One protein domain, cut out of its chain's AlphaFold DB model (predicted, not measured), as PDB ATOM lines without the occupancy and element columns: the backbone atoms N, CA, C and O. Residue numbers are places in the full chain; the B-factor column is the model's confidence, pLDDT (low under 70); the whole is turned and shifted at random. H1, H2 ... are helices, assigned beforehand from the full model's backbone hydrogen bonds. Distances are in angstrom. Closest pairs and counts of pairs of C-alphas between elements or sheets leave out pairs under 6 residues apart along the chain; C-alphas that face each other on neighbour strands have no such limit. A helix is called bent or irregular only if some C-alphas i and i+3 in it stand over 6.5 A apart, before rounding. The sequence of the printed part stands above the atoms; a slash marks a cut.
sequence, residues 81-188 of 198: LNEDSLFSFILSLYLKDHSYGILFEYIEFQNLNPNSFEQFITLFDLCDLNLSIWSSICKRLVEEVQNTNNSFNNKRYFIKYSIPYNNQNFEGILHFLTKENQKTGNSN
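AT A GLANCE: This is residues 81 to 188 of the 198 residues of an uncharacterized protein of Tritrichomonas foetus (UniProt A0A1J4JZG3). A small head of four short helices, H1 to H4, sits at one end, and a long strung-out stretch with no named element, residues 143 to 172, leads away from it to a lone helix, H5, at the other end. In the head, H1 and H2 make a helical hairpin, H3 runs beside H1 with one end near it, and H4 slants on H2. The printed part has 108 residues with five named helices in the order H1, H2, H3, H4, H5 and no named strand, and its class is all helix. It is extended, with a radius of gyration of the C-alphas of 20.3 A and spans of 61 by 29 by 22 A; the link and H5 make the length.

IN THESE COORDINATES: H1 is residues 83 to 94, 15.9 A long from its first C-alpha at (-20.515, -33.693, 13.013). H2 is residues 98 to 106, 15.8 A long; it is irregular, but only just, with C-alphas 99 and 102 6.9 A apart. H3 is residues 114 to 123, 14.3 A long. H4 is residues 131 to 142, 16.2 A long, and ends with C-alpha 142 at (-17.875, -36.380, -5.054). H5 is residues 173 to 184, 16.7 A long, and ends with C-alpha 184 at (-21.779, -68.606, 17.829).

HOW THE PARTS SIT: H1 and H2 touch as a hairpin, at a shallow tilt of 19 degrees, opposite ways; their closest C-alphas, those of Tyr 94 and Tyr 100, are 5.0 A apart. With residues 84 to 88 alone, H1 only just touches H3, with 3 pairs of C-alphas within 8 A. The closest C-alphas there, those of Asp 84 and Ser 116, are 6.5 A apart, and the two helices run the same way at a shallow tilt of 13 degrees. H4 touches H2 with residues 132 to 136 alone, at a steep tilt of 51 degrees, the same way; the closest C-alphas, those of Glu 105 and Ile 133, are 4.7 A apart. H1 and H4 are apart, as are H2 and H3, and H3 and H4. H5 touches no helix. In H1, H3, H4 and H5 every O i to N i+4 pair is within hydrogen-bond range; in H2 0 of 5 are, beside 5 of 6 O i to N i+3 pairs.

THE WHOLE: The two C-alphas farthest apart, those of Cys 127 and Ser 187, are 62.0 A apart. The printed part has no cut. The link from H1 to H2 is tight, those from H2 to H3 and from H3 to H4 are short, and that from H4 to H5 is long, with 30 residues. Residues 144 to 151, 165 to 171 and 179 to 186 stand free, and of the last 179 to 184 belong to H5. The mean pLDDT of the printed part is 77.8, and 39 residues are under 70, namely residues 145 to 154 and 160 to 188.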
ATOM      1  N   LEU A  81     -19.939 -36.249  19.575       87.38
ATOM      2  CA  LEU A  81     -21.213 -36.965  19.412       87.38
ATOM      3  C   LEU A  81     -21.518 -37.259  17.936       87.38
ATOM      4  O   LEU A  81     -21.870 -38.378  17.583       87.38
ATOM      5  N   ASN A  82     -21.413 -36.236  17.089       88.12
ATOM      6  CA  ASN A  82     -21.602 -36.276  15.640       88.12
ATOM      7  C   ASN A  82     -21.080 -34.963  15.030       88.12
ATOM      8  O   ASN A  82     -20.820 -33.998  15.760       88.12
ATOM      9  N   GLU A  83     -20.946 -34.916  13.702       90.69
ATOM     10  CA  GLU A  83     -20.515 -33.693  13.013       90.69
ATOM     11  C   GLU A  83     -21.533 -32.558  13.149       90.69
ATOM     12  O   GLU A  83     -21.129 -31.409  13.267       90.69
ATOM     13  N   ASP A  84     -22.842 -32.835  13.207       90.44
ATOM     14  CA  ASP A  84     -23.859 -31.778  13.328       90.44
ATOM     15  C   ASP A  84     -23.733 -30.973  14.631       90.44
ATOM     16  O   ASP A  84     -23.912 -29.751  14.643       90.44
ATOM     17  N   SER A  85     -23.408 -31.635  15.745       91.56
ATOM     18  CA  SER A  85     -23.204 -30.986  17.043       91.56
ATOM     19  C   SER A  85     -21.936 -30.136  17.047       91.56
ATOM     20  O   SER A  85     -21.954 -29.035  17.610       91.56
ATOM     21  N   LEU A  86     -20.868 -30.628  16.404       93.56
ATOM     22  CA  LEU A  86     -19.618 -29.893  16.224       93.56
ATOM     23  C   LEU A  86     -19.826 -28.680  15.310       93.56
ATOM     24  O   LEU A  86     -19.426 -27.574  15.660       93.56
ATOM     25  N   PHE A  87     -20.531 -28.862  14.195       94.56
ATOM     26  CA  PHE A  87     -20.916 -27.792  13.282       94.56
ATOM     27  C   PHE A  87     -21.728 -26.711  13.982       94.56
ATOM     28  O   PHE A  87     -21.374 -25.542  13.906       94.56
ATOM     29  N   SER A  88     -22.765 -27.094  14.729       93.75
ATOM     30  CA  SER A  88     -23.596 -26.132  15.462       93.75
ATOM     31  C   SER A  88     -22.782 -25.343  16.491       93.75
ATOM     32  O   SER A  88     -23.033 -24.161  16.710       93.75
ATOM     33  N   PHE A  89     -21.797 -25.991  17.125       94.44
ATOM     34  CA  PHE A  89     -20.878 -25.331  18.049       94.44
ATOM     35  C   PHE A  89     -19.969 -24.327  17.322       94.44
ATOM     36  O   PHE A  89     -19.971 -23.152  17.680       94.44
ATOM     37  N   ILE A  90     -19.268 -24.745  16.265       95.00
ATOM     38  CA  ILE A  90     -18.371 -23.865  15.498       95.00
ATOM     39  C   ILE A  90     -19.148 -22.704  14.870       95.00
ATOM     40  O   ILE A  90     -18.712 -21.561  14.958       95.00
ATOM     41  N   LEU A  91     -20.334 -22.966  14.316       94.25
ATOM     42  CA  LEU A  91     -21.206 -21.936  13.756       94.25
ATOM     43  C   LEU A  91     -21.593 -20.889  14.809       94.25
ATOM     44  O   LEU A  91     -21.593 -19.699  14.512       94.25
ATOM     45  N   SER A  92     -21.883 -21.304  16.045       94.38
ATOM     46  CA  SER A  92     -22.214 -20.364  17.122       94.38
ATOM     47  C   SER A  92     -21.054 -19.435  17.498       94.38
ATOM     48  O   SER A  92     -21.306 -18.284  17.851       94.38
ATOM     49  N   LEU A  93     -19.807 -19.906  17.375       93.69
ATOM     50  CA  LEU A  93     -18.604 -19.090  17.565       93.69
ATOM     51  C   LEU A  93     -18.377 -18.166  16.364       93.69
ATOM     52  O   LEU A  93     -18.172 -16.970  16.536       93.69
ATOM     53  N   TYR A  94     -18.504 -18.705  15.150       94.62
ATOM     54  CA  TYR A  94     -18.327 -17.965  13.901       94.62
ATOM     55  C   TYR A  94     -19.285 -16.775  13.770       94.62
ATOM     56  O   TYR A  94     -18.883 -15.685  13.379       94.62
ATOM     57  N   LEU A  95     -20.551 -16.953  14.161       92.56
ATOM     58  CA  LEU A  95     -21.537 -15.869  14.147       92.56
ATOM     59  C   LEU A  95     -21.228 -14.752  15.159       92.56
ATOM     60  O   LEU A  95     -21.778 -13.658  15.038       92.56
ATOM     61  N   LYS A  96     -20.390 -15.019  16.167       92.56
ATOM     62  CA  LYS A  96     -19.910 -14.012  17.125       92.56
ATOM     63  C   LYS A  96     -18.638 -13.337  16.622       92.56
ATOM     64  O   LYS A  96     -18.504 -12.125  16.771       92.56
ATOM     65  N   ASP A  97     -17.732 -14.111  16.033       92.38
ATOM     66  CA  ASP A  97     -16.493 -13.631  15.436       92.38
ATOM     67  C   ASP A  97     -16.099 -14.496  14.226       92.38
ATOM     68  O   ASP A  97     -15.842 -15.696  14.337       92.38
ATOM     69  N   HIS A  98     -15.997 -13.854  13.061       91.06
ATOM     70  CA  HIS A  98     -15.637 -14.498  11.799       91.06
ATOM     71  C   HIS A  98     -14.232 -15.123  11.817       91.06
ATOM     72  O   HIS A  98     -13.965 -16.043  11.043       91.06
ATOM     73  N   SER A  99     -13.345 -14.705  12.730       91.12
ATOM     74  CA  SER A  99     -12.010 -15.302  12.889       91.12
ATOM     75  C   SER A  99     -12.054 -16.816  13.166       91.12
ATOM     76  O   SER A  99     -11.136 -17.550  12.792       91.12
ATOM     77  N   TYR A 100     -13.163 -17.306  13.729       92.50
ATOM     78  CA  TYR A 100     -13.406 -18.723  13.998       92.50
ATOM     79  C   TYR A 100     -13.720 -19.541  12.735       92.50
ATOM     80  O   TYR A 100     -13.835 -20.765  12.816       92.50
ATOM     81  N   GLY A 101     -13.814 -18.909  11.559       90.62
ATOM     82  CA  GLY A 101     -14.085 -19.578  10.284       90.62
ATOM     83  C   GLY A 101     -13.066 -20.671   9.946       90.62
ATOM     84  O   GLY A 101     -13.414 -21.687   9.350       90.62
ATOM     85  N   ILE A 102     -11.824 -20.535  10.420       92.38
ATOM     86  CA  ILE A 102     -10.786 -21.557  10.236       92.38
ATOM     87  C   ILE A 102     -11.149 -22.906  10.876       92.38
ATOM     88  O   ILE A 102     -10.743 -23.950  10.374       92.38
ATOM     89  N   LEU A 103     -11.968 -22.922  11.933       93.50
ATOM     90  CA  LEU A 103     -12.329 -24.155  12.636       93.50
ATOM     91  C   LEU A 103     -13.208 -25.092  11.794       93.50
ATOM     92  O   LEU A 103     -13.238 -26.297  12.059       93.50
ATOM     93  N   PHE A 104     -13.883 -24.578  10.757       93.88
ATOM     94  CA  PHE A 104     -14.649 -25.407   9.821       93.88
ATOM     95  C   PHE A 104     -13.769 -26.424   9.076       93.88
ATOM     96  O   PHE A 104     -14.281 -27.435   8.598       93.88
ATOM     97  N   GLU A 105     -12.450 -26.213   9.024       93.25
ATOM     98  CA  GLU A 105     -11.481 -27.165   8.473       93.25
ATOM     99  C   GLU A 105     -11.524 -28.535   9.162       93.25
ATOM    100  O   GLU A 105     -11.280 -29.559   8.524       93.25
ATOM    101  N   TYR A 106     -11.876 -28.574  10.447       92.38
ATOM    102  CA  TYR A 106     -11.906 -29.816  11.218       92.38
ATOM    103  C   TYR A 106     -13.213 -30.593  11.067       92.38
ATOM    104  O   TYR A 106     -13.325 -31.684  11.627       92.38
ATOM    105  N   ILE A 107     -14.198 -30.072  10.329       91.56
ATOM    106  CA  ILE A 107     -15.491 -30.729  10.135       91.56
ATOM    107  C   ILE A 107     -15.433 -31.694   8.952       91.56
ATOM    108  O   ILE A 107     -15.024 -31.349   7.836       91.56
ATOM    109  N   GLU A 108     -15.915 -32.913   9.179       89.56
ATOM    110  CA  GLU A 108     -16.110 -33.891   8.111       89.56
ATOM    111  C   GLU A 108     -17.450 -33.620   7.414       89.56
ATOM    112  O   GLU A 108     -18.470 -34.228   7.731       89.56
ATOM    113  N   PHE A 109     -17.458 -32.700   6.438       89.50
ATOM    114  CA  PHE A 109     -18.689 -32.260   5.762       89.50
ATOM    115  C   PHE A 109     -19.495 -33.411   5.153       89.50
ATOM    116  O   PHE A 109     -20.715 -33.321   5.090       89.50
ATOM    117  N   GLN A 110     -18.855 -34.502   4.744       86.12
ATOM    118  CA  GLN A 110     -19.525 -35.729   4.300       86.12
ATOM    119  C   GLN A 110     -20.523 -36.319   5.306       86.12
ATOM    120  O   GLN A 110     -21.554 -36.850   4.906       86.12
ATOM    121  N   ASN A 111     -20.251 -36.183   6.606       86.44
ATOM    122  CA  ASN A 111     -21.059 -36.771   7.672       86.44
ATOM    123  C   ASN A 111     -22.056 -35.763   8.275       86.44
ATOM    124  O   ASN A 111     -22.704 -36.067   9.274       86.44
ATOM    125  N   LEU A 112     -22.193 -34.564   7.690       88.62
ATOM    126  CA  LEU A 112     -23.199 -33.580   8.097       88.62
ATOM    127  C   LEU A 112     -24.558 -33.864   7.462       88.62
ATOM    128  O   LEU A 112     -24.654 -34.111   6.252       88.62
ATOM    129  N   ASN A 113     -25.629 -33.666   8.226       88.81
ATOM    130  CA  ASN A 113     -26.976 -33.745   7.678       88.81
ATOM    131  C   ASN A 113     -27.222 -32.670   6.603       88.81
ATOM    132  O   ASN A 113     -26.621 -31.590   6.645       88.81
ATOM    133  N   PRO A 114     -28.134 -32.918   5.643       87.38
ATOM    134  CA  PRO A 114     -28.478 -31.947   4.603       87.38
ATOM    135  C   PRO A 114     -28.886 -30.576   5.157       87.38
ATOM    136  O   PRO A 114     -28.409 -29.563   4.659       87.38
ATOM    137  N   ASN A 115     -29.677 -30.541   6.235       90.81
ATOM    138  CA  ASN A 115     -30.131 -29.292   6.858       90.81
ATOM    139  C   ASN A 115     -28.967 -28.470   7.439       90.81
ATOM    140  O   ASN A 115     -28.936 -27.252   7.302       90.81
ATOM    141  N   SER A 116     -27.995 -29.126   8.082       90.44
ATOM    142  CA  SER A 116     -26.800 -28.466   8.625       90.44
ATOM    143  C   SER A 116     -25.920 -27.918   7.501       90.44
ATOM    144  O   SER A 116     -25.377 -26.821   7.596       90.44
ATOM    145  N   PHE A 117     -25.826 -28.654   6.393       89.88
ATOM    146  CA  PHE A 117     -25.092 -28.211   5.213       89.88
ATOM    147  C   PHE A 117     -25.760 -27.018   4.514       89.88
ATOM    148  O   PHE A 117     -25.078 -26.092   4.086       89.88
ATOM    149  N   GLU A 118     -27.091 -26.997   4.440       91.56
ATOM    150  CA  GLU A 118     -27.848 -25.842   3.942       91.56
ATOM    151  C   GLU A 118     -27.613 -24.599   4.812       91.56
ATOM    152  O   GLU A 118     -27.376 -23.508   4.288       91.56
ATOM    153  N   GLN A 119     -27.592 -24.766   6.139       92.81
ATOM    154  CA  GLN A 119     -27.241 -23.681   7.060       92.81
ATOM    155  C   GLN A 119     -25.821 -23.167   6.820       92.81
ATOM    156  O   GLN A 119     -25.624 -21.954   6.799       92.81
ATOM    157  N   PHE A 120     -24.854 -24.061   6.591       92.81
ATOM    158  CA  PHE A 120     -23.490 -23.665   6.246       92.81
ATOM    159  C   PHE A 120     -23.467 -22.796   4.985       92.81
ATOM    160  O   PHE A 120     -22.955 -21.686   5.034       92.81
ATOM    161  N   ILE A 121     -24.087 -23.243   3.888       90.56
ATOM    162  CA  ILE A 121     -24.127 -22.484   2.624       90.56
ATOM    163  C   ILE A 121     -24.773 -21.106   2.811       90.56
ATOM    164  O   ILE A 121     -24.370 -20.140   2.169       90.56
ATOM    165  N   THR A 122     -25.790 -21.018   3.668       92.12
ATOM    166  CA  THR A 122     -26.559 -19.785   3.862       92.12
ATOM    167  C   THR A 122     -25.819 -18.759   4.720       92.12
ATOM    168  O   THR A 122     -25.966 -17.560   4.494       92.12
ATOM    169  N   LEU A 123     -25.069 -19.212   5.729       92.44
ATOM    170  CA  LEU A 123     -24.495 -18.342   6.760       92.44
ATOM    171  C   LEU A 123     -22.988 -18.107   6.611       92.44
ATOM    172  O   LEU A 123     -22.478 -17.146   7.179       92.44
ATOM    173  N   PHE A 124     -22.274 -18.976   5.899       91.75
ATOM    174  CA  PHE A 124     -20.823 -18.889   5.756       91.75
ATOM    175  C   PHE A 124     -20.414 -17.845   4.709       91.75
ATOM    176  O   PHE A 124     -20.904 -17.871   3.577       91.75
ATOM    177  N   ASP A 125     -19.484 -16.952   5.060       91.06
ATOM    178  CA  ASP A 125     -18.894 -16.010   4.108       91.06
ATOM    179  C   ASP A 125     -17.818 -16.709   3.264       91.06
ATOM    180  O   ASP A 125     -16.854 -17.279   3.772       91.06
ATOM    181  N   LEU A 126     -17.956 -16.628   1.939       89.00
ATOM    182  CA  LEU A 126     -16.990 -17.187   0.993       89.00
ATOM    183  C   LEU A 126     -15.596 -16.554   1.111       89.00
ATOM    184  O   LEU A 126     -14.624 -17.176   0.683       89.00
ATOM    185  N   CYS A 127     -15.477 -15.350   1.677       90.31
ATOM    186  CA  CYS A 127     -14.182 -14.721   1.942       90.31
ATOM    187  C   CYS A 127     -13.363 -15.483   2.994       90.31
ATOM    188  O   CYS A 127     -12.133 -15.435   2.949       90.31
ATOM    189  N   ASP A 128     -14.029 -16.224   3.883       89.31
ATOM    190  CA  ASP A 128     -13.397 -17.018   4.939       89.31
ATOM    191  C   ASP A 128     -13.080 -18.455   4.479       89.31
ATOM    192  O   ASP A 128     -12.571 -19.279   5.244       89.31
ATOM    193  N   LEU A 129     -13.371 -18.784   3.214       91.19
ATOM    194  CA  LEU A 129     -13.113 -20.103   2.651       91.19
ATOM    195  C   LEU A 129     -11.606 -20.355   2.521       91.19
ATOM    196  O   LEU A 129     -10.897 -19.669   1.784       91.19
ATOM    197  N   ASN A 130     -11.128 -21.419   3.163       90.31
ATOM    198  CA  ASN A 130      -9.761 -21.903   2.995       90.31
ATOM    199  C   ASN A 130      -9.710 -23.176   2.121       90.31
ATOM    200  O   ASN A 130     -10.731 -23.814   1.837       90.31
ATOM    201  N   LEU A 131      -8.505 -23.554   1.675       90.12
ATOM    202  CA  LEU A 131      -8.305 -24.728   0.813       90.12
ATOM    203  C   LEU A 131      -8.770 -26.032   1.471       90.12
ATOM    204  O   LEU A 131      -9.299 -26.905   0.783       90.12
ATOM    205  N   SER A 132      -8.590 -26.167   2.781       90.06
ATOM    206  CA  SER A 132      -8.959 -27.370   3.521       90.06
ATOM    207  C   SER A 132     -10.479 -27.525   3.641       90.06
ATOM    208  O   SER A 132     -11.010 -28.599   3.355       90.06
ATOM    209  N   ILE A 133     -11.194 -26.442   3.962       91.94
ATOM    210  CA  ILE A 133     -12.661 -26.368   3.983       91.94
ATOM    211  C   ILE A 133     -13.193 -26.694   2.590       91.94
ATOM    212  O   ILE A 133     -14.041 -27.574   2.438       91.94
ATOM    213  N   TRP A 134     -12.641 -26.053   1.554       92.50
ATOM    214  CA  TRP A 134     -13.033 -26.320   0.173       92.50
ATOM    215  C   TRP A 134     -12.811 -27.782  -0.222       92.50
ATOM    216  O   TRP A 134     -13.690 -28.401  -0.823       92.50
ATOM    217  N   SER A 135     -11.676 -28.372   0.156       89.44
ATOM    218  CA  SER A 135     -11.394 -29.786  -0.094       89.44
ATOM    219  C   SER A 135     -12.387 -30.707   0.621       89.44
ATOM    220  O   SER A 135     -12.808 -31.710   0.043       89.44
ATOM    221  N   SER A 136     -12.777 -30.384   1.857       88.50
ATOM    222  CA  SER A 136     -13.747 -31.169   2.630       88.50
ATOM    223  C   SER A 136     -15.153 -31.090   2.014       88.50
ATOM    224  O   SER A 136     -15.833 -32.107   1.867       88.50
ATOM    225  N   ILE A 137     -15.550 -29.910   1.523       89.94
ATOM    226  CA  ILE A 137     -16.781 -29.727   0.738       89.94
ATOM    227  C   ILE A 137     -16.724 -30.540  -0.560       89.94
ATOM    228  O   ILE A 137     -17.659 -31.277  -0.866       89.94
ATOM    229  N   CYS A 138     -15.622 -30.456  -1.312       89.25
ATOM    230  CA  CYS A 138     -15.451 -31.224  -2.547       89.25
ATOM    231  C   CYS A 138     -15.565 -32.730  -2.295       89.25
ATOM    232  O   CYS A 138     -16.193 -33.431  -3.086       89.25
ATOM    233  N   LYS A 139     -15.016 -33.226  -1.179       86.62
ATOM    234  CA  LYS A 139     -15.128 -34.636  -0.796       86.62
ATOM    235  C   LYS A 139     -16.592 -35.058  -0.643       86.62
ATOM    236  O   LYS A 139     -16.993 -36.041  -1.253       86.62
ATOM    237  N   ARG A 140     -17.404 -34.260   0.059       85.56
ATOM    238  CA  ARG A 140     -18.857 -34.482   0.173       85.56
ATOM    239  C   ARG A 140     -19.560 -34.489  -1.190       85.56
ATOM    240  O   ARG A 140     -20.470 -35.279  -1.391       85.56
ATOM    241  N   LEU A 141     -19.175 -33.599  -2.108       86.12
ATOM    242  CA  LEU A 141     -19.818 -33.474  -3.426       86.12
ATOM    243  C   LEU A 141     -19.505 -34.643  -4.371       86.12
ATOM    244  O   LEU A 141     -20.307 -34.941  -5.253       86.12
ATOM    245  N   VAL A 142     -18.331 -35.258  -4.219       84.75
ATOM    246  CA  VAL A 142     -17.875 -36.380  -5.054       84.75
ATOM    247  C   VAL A 142     -18.318 -37.730  -4.487       84.75
ATOM    248  O   VAL A 142     -18.392 -38.705  -5.232       84.75
ATOM    249  N   GLU A 143     -18.617 -37.806  -3.189       80.00
ATOM    250  CA  GLU A 143     -19.115 -39.032  -2.575       80.00
ATOM    251  C   GLU A 143     -20.461 -39.453  -3.184       80.00
ATOM    252  O   GLU A 143     -21.431 -38.696  -3.240       80.00
ATOM    253  N   GLU A 144     -20.515 -40.700  -3.654       70.06
ATOM    254  CA  GLU A 144     -21.762 -41.312  -4.088       70.06
ATOM    255  C   GLU A 144     -22.714 -41.411  -2.893       70.06
ATOM    256  O   GLU A 144     -22.300 -41.768  -1.789       70.06
ATOM    257  N   VAL A 145     -24.003 -41.138  -3.112       63.91
ATOM    258  CA  VAL A 145     -25.039 -41.311  -2.085       63.91
ATOM    259  C   VAL A 145     -25.184 -42.807  -1.788       63.91
ATOM    260  O   VAL A 145     -25.992 -43.512  -2.391       63.91
ATOM    261  N   GLN A 146     -24.359 -43.318  -0.880       56.12
ATOM    262  CA  GLN A 146     -24.426 -44.699  -0.434       56.12
ATOM    263  C   GLN A 146     -25.594 -44.824   0.551       56.12
ATOM    264  O   GLN A 146     -25.531 -44.352   1.686       56.12
ATOM    265  N   ASN A 147     -26.673 -45.483   0.118       47.56
ATOM    266  CA  ASN A 147     -27.789 -45.919   0.965       47.56
ATOM    267  C   ASN A 147     -27.341 -47.066   1.878       47.56
ATOM    268  O   ASN A 147     -27.824 -48.191   1.763       47.56
ATOM    269  N   THR A 148     -26.378 -46.835   2.758       43.09
ATOM    270  CA  THR A 148     -25.925 -47.890   3.656       43.09
ATOM    271  C   THR A 148     -25.629 -47.330   5.022       43.09
ATOM    272  O   THR A 148     -24.834 -46.408   5.171       43.09
ATOM    273  N   ASN A 149     -26.238 -47.994   6.003       44.47
ATOM    274  CA  ASN A 149     -25.896 -48.050   7.418       44.47
ATOM    275  C   ASN A 149     -24.452 -48.551   7.623       44.47
ATOM    276  O   ASN A 149     -24.215 -49.497   8.377       44.47
ATOM    277  N   ASN A 150     -23.486 -47.991   6.897       46.34
ATOM    278  CA  ASN A 150     -22.084 -48.276   7.093       46.34
ATOM    279  C   ASN A 150     -21.737 -47.667   8.437       46.34
ATOM    280  O   ASN A 150     -21.654 -46.452   8.585       46.34
ATOM    281  N   SER A 151     -21.644 -48.566   9.416       48.72
ATOM    282  CA  SER A 151     -21.111 -48.336  10.746       48.72
ATOM    283  C   SER A 151     -20.049 -47.249  10.672       48.72
ATOM    284  O   SER A 151     -19.010 -47.451  10.034       48.72
ATOM    285  N   PHE A 152     -20.338 -46.093  11.275       53.84
ATOM    286  CA  PHE A 152     -19.375 -45.031  11.515       53.84
ATOM    287  C   PHE A 152     -18.304 -45.589  12.457       53.84
ATOM    288  O   PHE A 152     -18.266 -45.289  13.645       53.84
ATOM    289  N   ASN A 153     -17.432 -46.451  11.939       51.84
ATOM    290  CA  ASN A 153     -16.359 -47.100  12.680       51.84
ATOM    291  C   ASN A 153     -15.161 -46.143  12.787       51.84
ATOM    292  O   ASN A 153     -14.000 -46.535  12.678       51.84
ATOM    293  N   ASN A 154     -15.466 -44.853  12.927       63.69
ATOM    294  CA  ASN A 154     -14.499 -43.797  13.092       63.69
ATOM    295  C   ASN A 154     -14.316 -43.616  14.597       63.69
ATOM    296  O   ASN A 154     -15.273 -43.321  15.312       63.69
ATOM    297  N   LYS A 155     -13.085 -43.793  15.090       74.50
ATOM    298  CA  LYS A 155     -12.746 -43.664  16.524       74.50
ATOM    299  C   LYS A 155     -13.080 -42.278  17.101       74.50
ATOM    300  O   LYS A 155     -13.057 -42.104  18.313       74.50
ATOM    301  N   ARG A 156     -13.380 -41.322  16.219       81.94
ATOM    302  CA  ARG A 156     -13.803 -39.952  16.491       81.94
ATOM    303  C   ARG A 156     -15.231 -39.828  17.039       81.94
ATOM    304  O   ARG A 156     -15.526 -38.840  17.705       81.94
ATOM    305  N   TYR A 157     -16.122 -40.786  16.776       83.38
ATOM    306  CA  TYR A 157     -17.519 -40.691  17.210       83.38
ATOM    307  C   TYR A 157     -17.770 -41.472  18.495       83.38
ATOM    308  O   TYR A 157     -17.465 -42.661  18.594       83.38
ATOM    309  N   PHE A 158     -18.367 -40.806  19.481       78.19
ATOM    310  CA  PHE A 158     -18.811 -41.464  20.699       78.19
ATOM    311  C   PHE A 158     -20.033 -42.346  20.410       78.19
ATOM    312  O   PHE A 158     -21.119 -41.859  20.092       78.19
ATOM    313  N   ILE A 159     -19.867 -43.661  20.557       72.56
ATOM    314  CA  ILE A 159     -20.951 -44.630  20.384       72.56
ATOM    315  C   ILE A 159     -21.600 -44.883  21.743       72.56
ATOM    316  O   ILE A 159     -21.082 -45.629  22.576       72.56
ATOM    317  N   LYS A 160     -22.778 -44.292  21.962       63.12
ATOM    318  CA  LYS A 160     -23.608 -44.628  23.121       63.12
ATOM    319  C   LYS A 160     -24.311 -45.959  22.863       63.12
ATOM    320  O   LYS A 160     -25.269 -46.016  22.093       63.12
ATOM    321  N   TYR A 161     -23.879 -47.024  23.535       61.16
ATOM    322  CA  TYR A 161     -24.634 -48.276  23.552       61.16
ATOM    323  C   TYR A 161     -25.946 -48.059  24.312       61.16
ATOM    324  O   TYR A 161     -25.978 -48.028  25.541       61.16
ATOM    325  N   SER A 162     -27.042 -47.868  23.580       49.41
ATOM    326  CA  SER A 162     -28.378 -47.953  24.158       49.41
ATOM    327  C   SER A 162     -28.770 -49.422  24.187       49.41
ATOM    328  O   SER A 162     -28.961 -50.038  23.141       49.41
ATOM    329  N   ILE A 163     -28.851 -49.999  25.384       58.84
ATOM    330  CA  ILE A 163     -29.497 -51.296  25.562       58.84
ATOM    331  C   ILE A 163     -30.997 -51.004  25.499       58.84
ATOM    332  O   ILE A 163     -31.500 -50.312  26.390       58.84
ATOM    333  N   PRO A 164     -31.710 -51.446  24.450       55.47
ATOM    334  CA  PRO A 164     -33.137 -51.202  24.360       55.47
ATOM    335  C   PRO A 164     -33.806 -51.856  25.567       55.47
ATOM    336  O   PRO A 164     -33.665 -53.058  25.792       55.47
ATOM    337  N   TYR A 165     -34.525 -51.061  26.357       53.06
ATOM    338  CA  TYR A 165     -35.382 -51.600  27.400       53.06
ATOM    339  C   TYR A 165     -36.577 -52.261  26.717       53.06
ATOM    340  O   TYR A 165     -37.560 -51.613  26.360       53.06
ATOM    341  N   ASN A 166     -36.457 -53.560  26.463       57.28
ATOM    342  CA  ASN A 166     -37.606 -54.375  26.130       57.28
ATOM    343  C   ASN A 166     -38.427 -54.504  27.419       57.28
ATOM    344  O   ASN A 166     -37.882 -54.877  28.455       57.28
ATOM    345  N   ASN A 167     -39.728 -54.224  27.367       57.91
ATOM    346  CA  ASN A 167     -40.671 -54.333  28.494       57.91
ATOM    347  C   ASN A 167     -40.864 -55.798  28.976       57.91
ATOM    348  O   ASN A 167     -41.861 -56.144  29.605       57.91
ATOM    349  N   GLN A 168     -39.935 -56.680  28.609       57.81
ATOM    350  CA  GLN A 168     -39.836 -58.072  28.990       57.81
ATOM    351  C   GLN A 168     -38.908 -58.150  30.200       57.81
ATOM    352  O   GLN A 168     -37.709 -57.885  30.106       57.81
ATOM    353  N   ASN A 169     -39.497 -58.474  31.351       50.22
ATOM    354  CA  ASN A 169     -38.811 -58.689  32.622       50.22
ATOM    355  C   ASN A 169     -37.472 -59.423  32.419       50.22
ATOM    356  O   ASN A 169     -37.456 -60.606  32.093       50.22
ATOM    357  N   PHE A 170     -36.362 -58.719  32.657       52.31
ATOM    358  CA  PHE A 170     -35.002 -59.267  32.714       52.31
ATOM    359  C   PHE A 170     -34.398 -59.850  31.417       52.31
ATOM    360  O   PHE A 170     -33.396 -60.559  31.491       52.31
ATOM    361  N   GLU A 171     -34.862 -59.465  30.223       56.28
ATOM    362  CA  GLU A 171     -34.063 -59.654  28.992       56.28
ATOM    363  C   GLU A 171     -33.005 -58.544  28.820       56.28
ATOM    364  O   GLU A 171     -32.988 -57.797  27.845       56.28
ATOM    365  N   GLY A 172     -32.136 -58.386  29.818       61.38
ATOM    366  CA  GLY A 172     -31.069 -57.382  29.814       61.38
ATOM    367  C   GLY A 172     -29.786 -57.845  29.112       61.38
ATOM    368  O   GLY A 172     -29.776 -58.786  28.318       61.38
ATOM    369  N   ILE A 173     -28.664 -57.212  29.475       61.75
ATOM    370  CA  ILE A 173     -27.314 -57.503  28.950       61.75
ATOM    371  C   ILE A 173     -26.993 -59.003  29.008       61.75
ATOM    372  O   ILE A 173     -26.494 -59.563  28.037       61.75
ATOM    373  N   LEU A 174     -27.325 -59.670  30.119       65.50
ATOM    374  CA  LEU A 174     -27.061 -61.098  30.307       65.50
ATOM    375  C   LEU A 174     -27.816 -61.959  29.293       65.50
ATOM    376  O   LEU A 174     -27.201 -62.800  28.649       65.50
ATOM    377  N   HIS A 175     -29.108 -61.703  29.077       68.62
ATOM    378  CA  HIS A 175     -29.894 -62.449  28.094       68.62
ATOM    379  C   HIS A 175     -29.348 -62.257  26.671       68.62
ATOM    380  O   HIS A 175     -29.190 -63.232  25.933       68.62
ATOM    381  N   PHE A 176     -29.010 -61.016  26.298       66.56
ATOM    382  CA  PHE A 176     -28.419 -60.707  24.995       66.56
ATOM    383  C   PHE A 176     -27.095 -61.457  24.779       66.56
ATOM    384  O   PHE A 176     -26.923 -62.130  23.761       66.56
ATOM    385  N   LEU A 177     -26.194 -61.413  25.765       63.75
ATOM    386  CA  LEU A 177     -24.914 -62.116  25.708       63.75
ATOM    387  C   LEU A 177     -25.103 -63.638  25.658       63.75
ATOM    388  O   LEU A 177     -24.447 -64.305  24.861       63.75
ATOM    389  N   THR A 178     -26.016 -64.209  26.447       67.19
ATOM    390  CA  THR A 178     -26.301 -65.653  26.415       67.19
ATOM    391  C   THR A 178     -26.831 -66.093  25.048       67.19
ATOM    392  O   THR A 178     -26.392 -67.114  24.519       67.19
ATOM    393  N   LYS A 179     -27.723 -65.310  24.429       68.00
ATOM    394  CA  LYS A 179     -28.302 -65.613  23.112       68.00
ATOM    395  C   LYS A 179     -27.272 -65.546  21.983       68.00
ATOM    396  O   LYS A 179     -27.272 -66.406  21.104       68.00
ATOM    397  N   GLU A 180     -26.379 -64.558  22.004       64.69
ATOM    398  CA  GLU A 180     -25.305 -64.438  21.007       64.69
ATOM    399  C   GLU A 180     -24.241 -65.545  21.159       64.69
ATOM    400  O   GLU A 180     -23.762 -66.083  20.158       64.69
ATOM    401  N   ASN A 181     -23.940 -65.992  22.386       62.28
ATOM    402  CA  ASN A 181     -23.057 -67.147  22.610       62.28
ATOM    403  C   ASN A 181     -23.678 -68.472  22.130       62.28
ATOM    404  O   ASN A 181     -22.990 -69.296  21.530       62.28
ATOM    405  N   GLN A 182     -24.990 -68.664  22.313       62.28
ATOM    406  CA  GLN A 182     -25.696 -69.847  21.802       62.28
ATOM    407  C   GLN A 182     -25.685 -69.932  20.268       62.28
ATOM    408  O   GLN A 182     -25.619 -71.029  19.719       62.28
ATOM    409  N   LYS A 183     -25.713 -68.791  19.566       59.00
ATOM    410  CA  LYS A 183     -25.623 -68.748  18.096       59.00
ATOM    411  C   LYS A 183     -24.212 -68.997  17.563       59.00
ATOM    412  O   LYS A 183     -24.072 -69.531  16.469       59.00
ATOM    413  N   THR A 184     -23.180 -68.574  18.294       54.12
ATOM    414  CA  THR A 184     -21.779 -68.606  17.829       54.12
ATOM    415  C   THR A 184     -21.020 -69.867  18.245       54.12
ATOM    416  O   THR A 184     -19.886 -70.058  17.814       54.12
ATOM    417  N   GLY A 185     -21.625 -70.750  19.048       52.97
ATOM    418  CA  GLY A 185     -21.036 -72.034  19.446       52.97
ATOM    419  C   GLY A 185     -19.830 -71.926  20.389       52.97
ATOM    420  O   GLY A 185     -19.243 -72.949  20.734       52.97
ATOM    421  N   ASN A 186     -19.469 -70.717  20.831       51.78
ATOM    422  CA  ASN A 186     -18.382 -70.485  21.778       51.78
ATOM    423  C   ASN A 186     -18.911 -70.546  23.216       51.78
ATOM    424  O   ASN A 186     -19.433 -69.582  23.770       51.78
ATOM    425  N   SER A 187     -18.764 -71.708  23.841       50.34
ATOM    426  CA  SER A 187     -19.149 -71.988  25.225       50.34
ATOM    427  C   SER A 187     -18.106 -71.480  26.232       50.34
ATOM    428  O   SER A 187     -17.410 -72.289  26.838       50.34
ATOM    429  N   ASN A 188     -17.972 -70.159  26.405       50.19
ATOM    430  CA  ASN A 188     -16.984 -69.578  27.335       50.19
ATOM    431  C   ASN A 188     -17.562 -68.708  28.465       50.19
ATOM    432  O   ASN A 188     -16.791 -68.179  29.258       50.19
TER     433      ASN A 188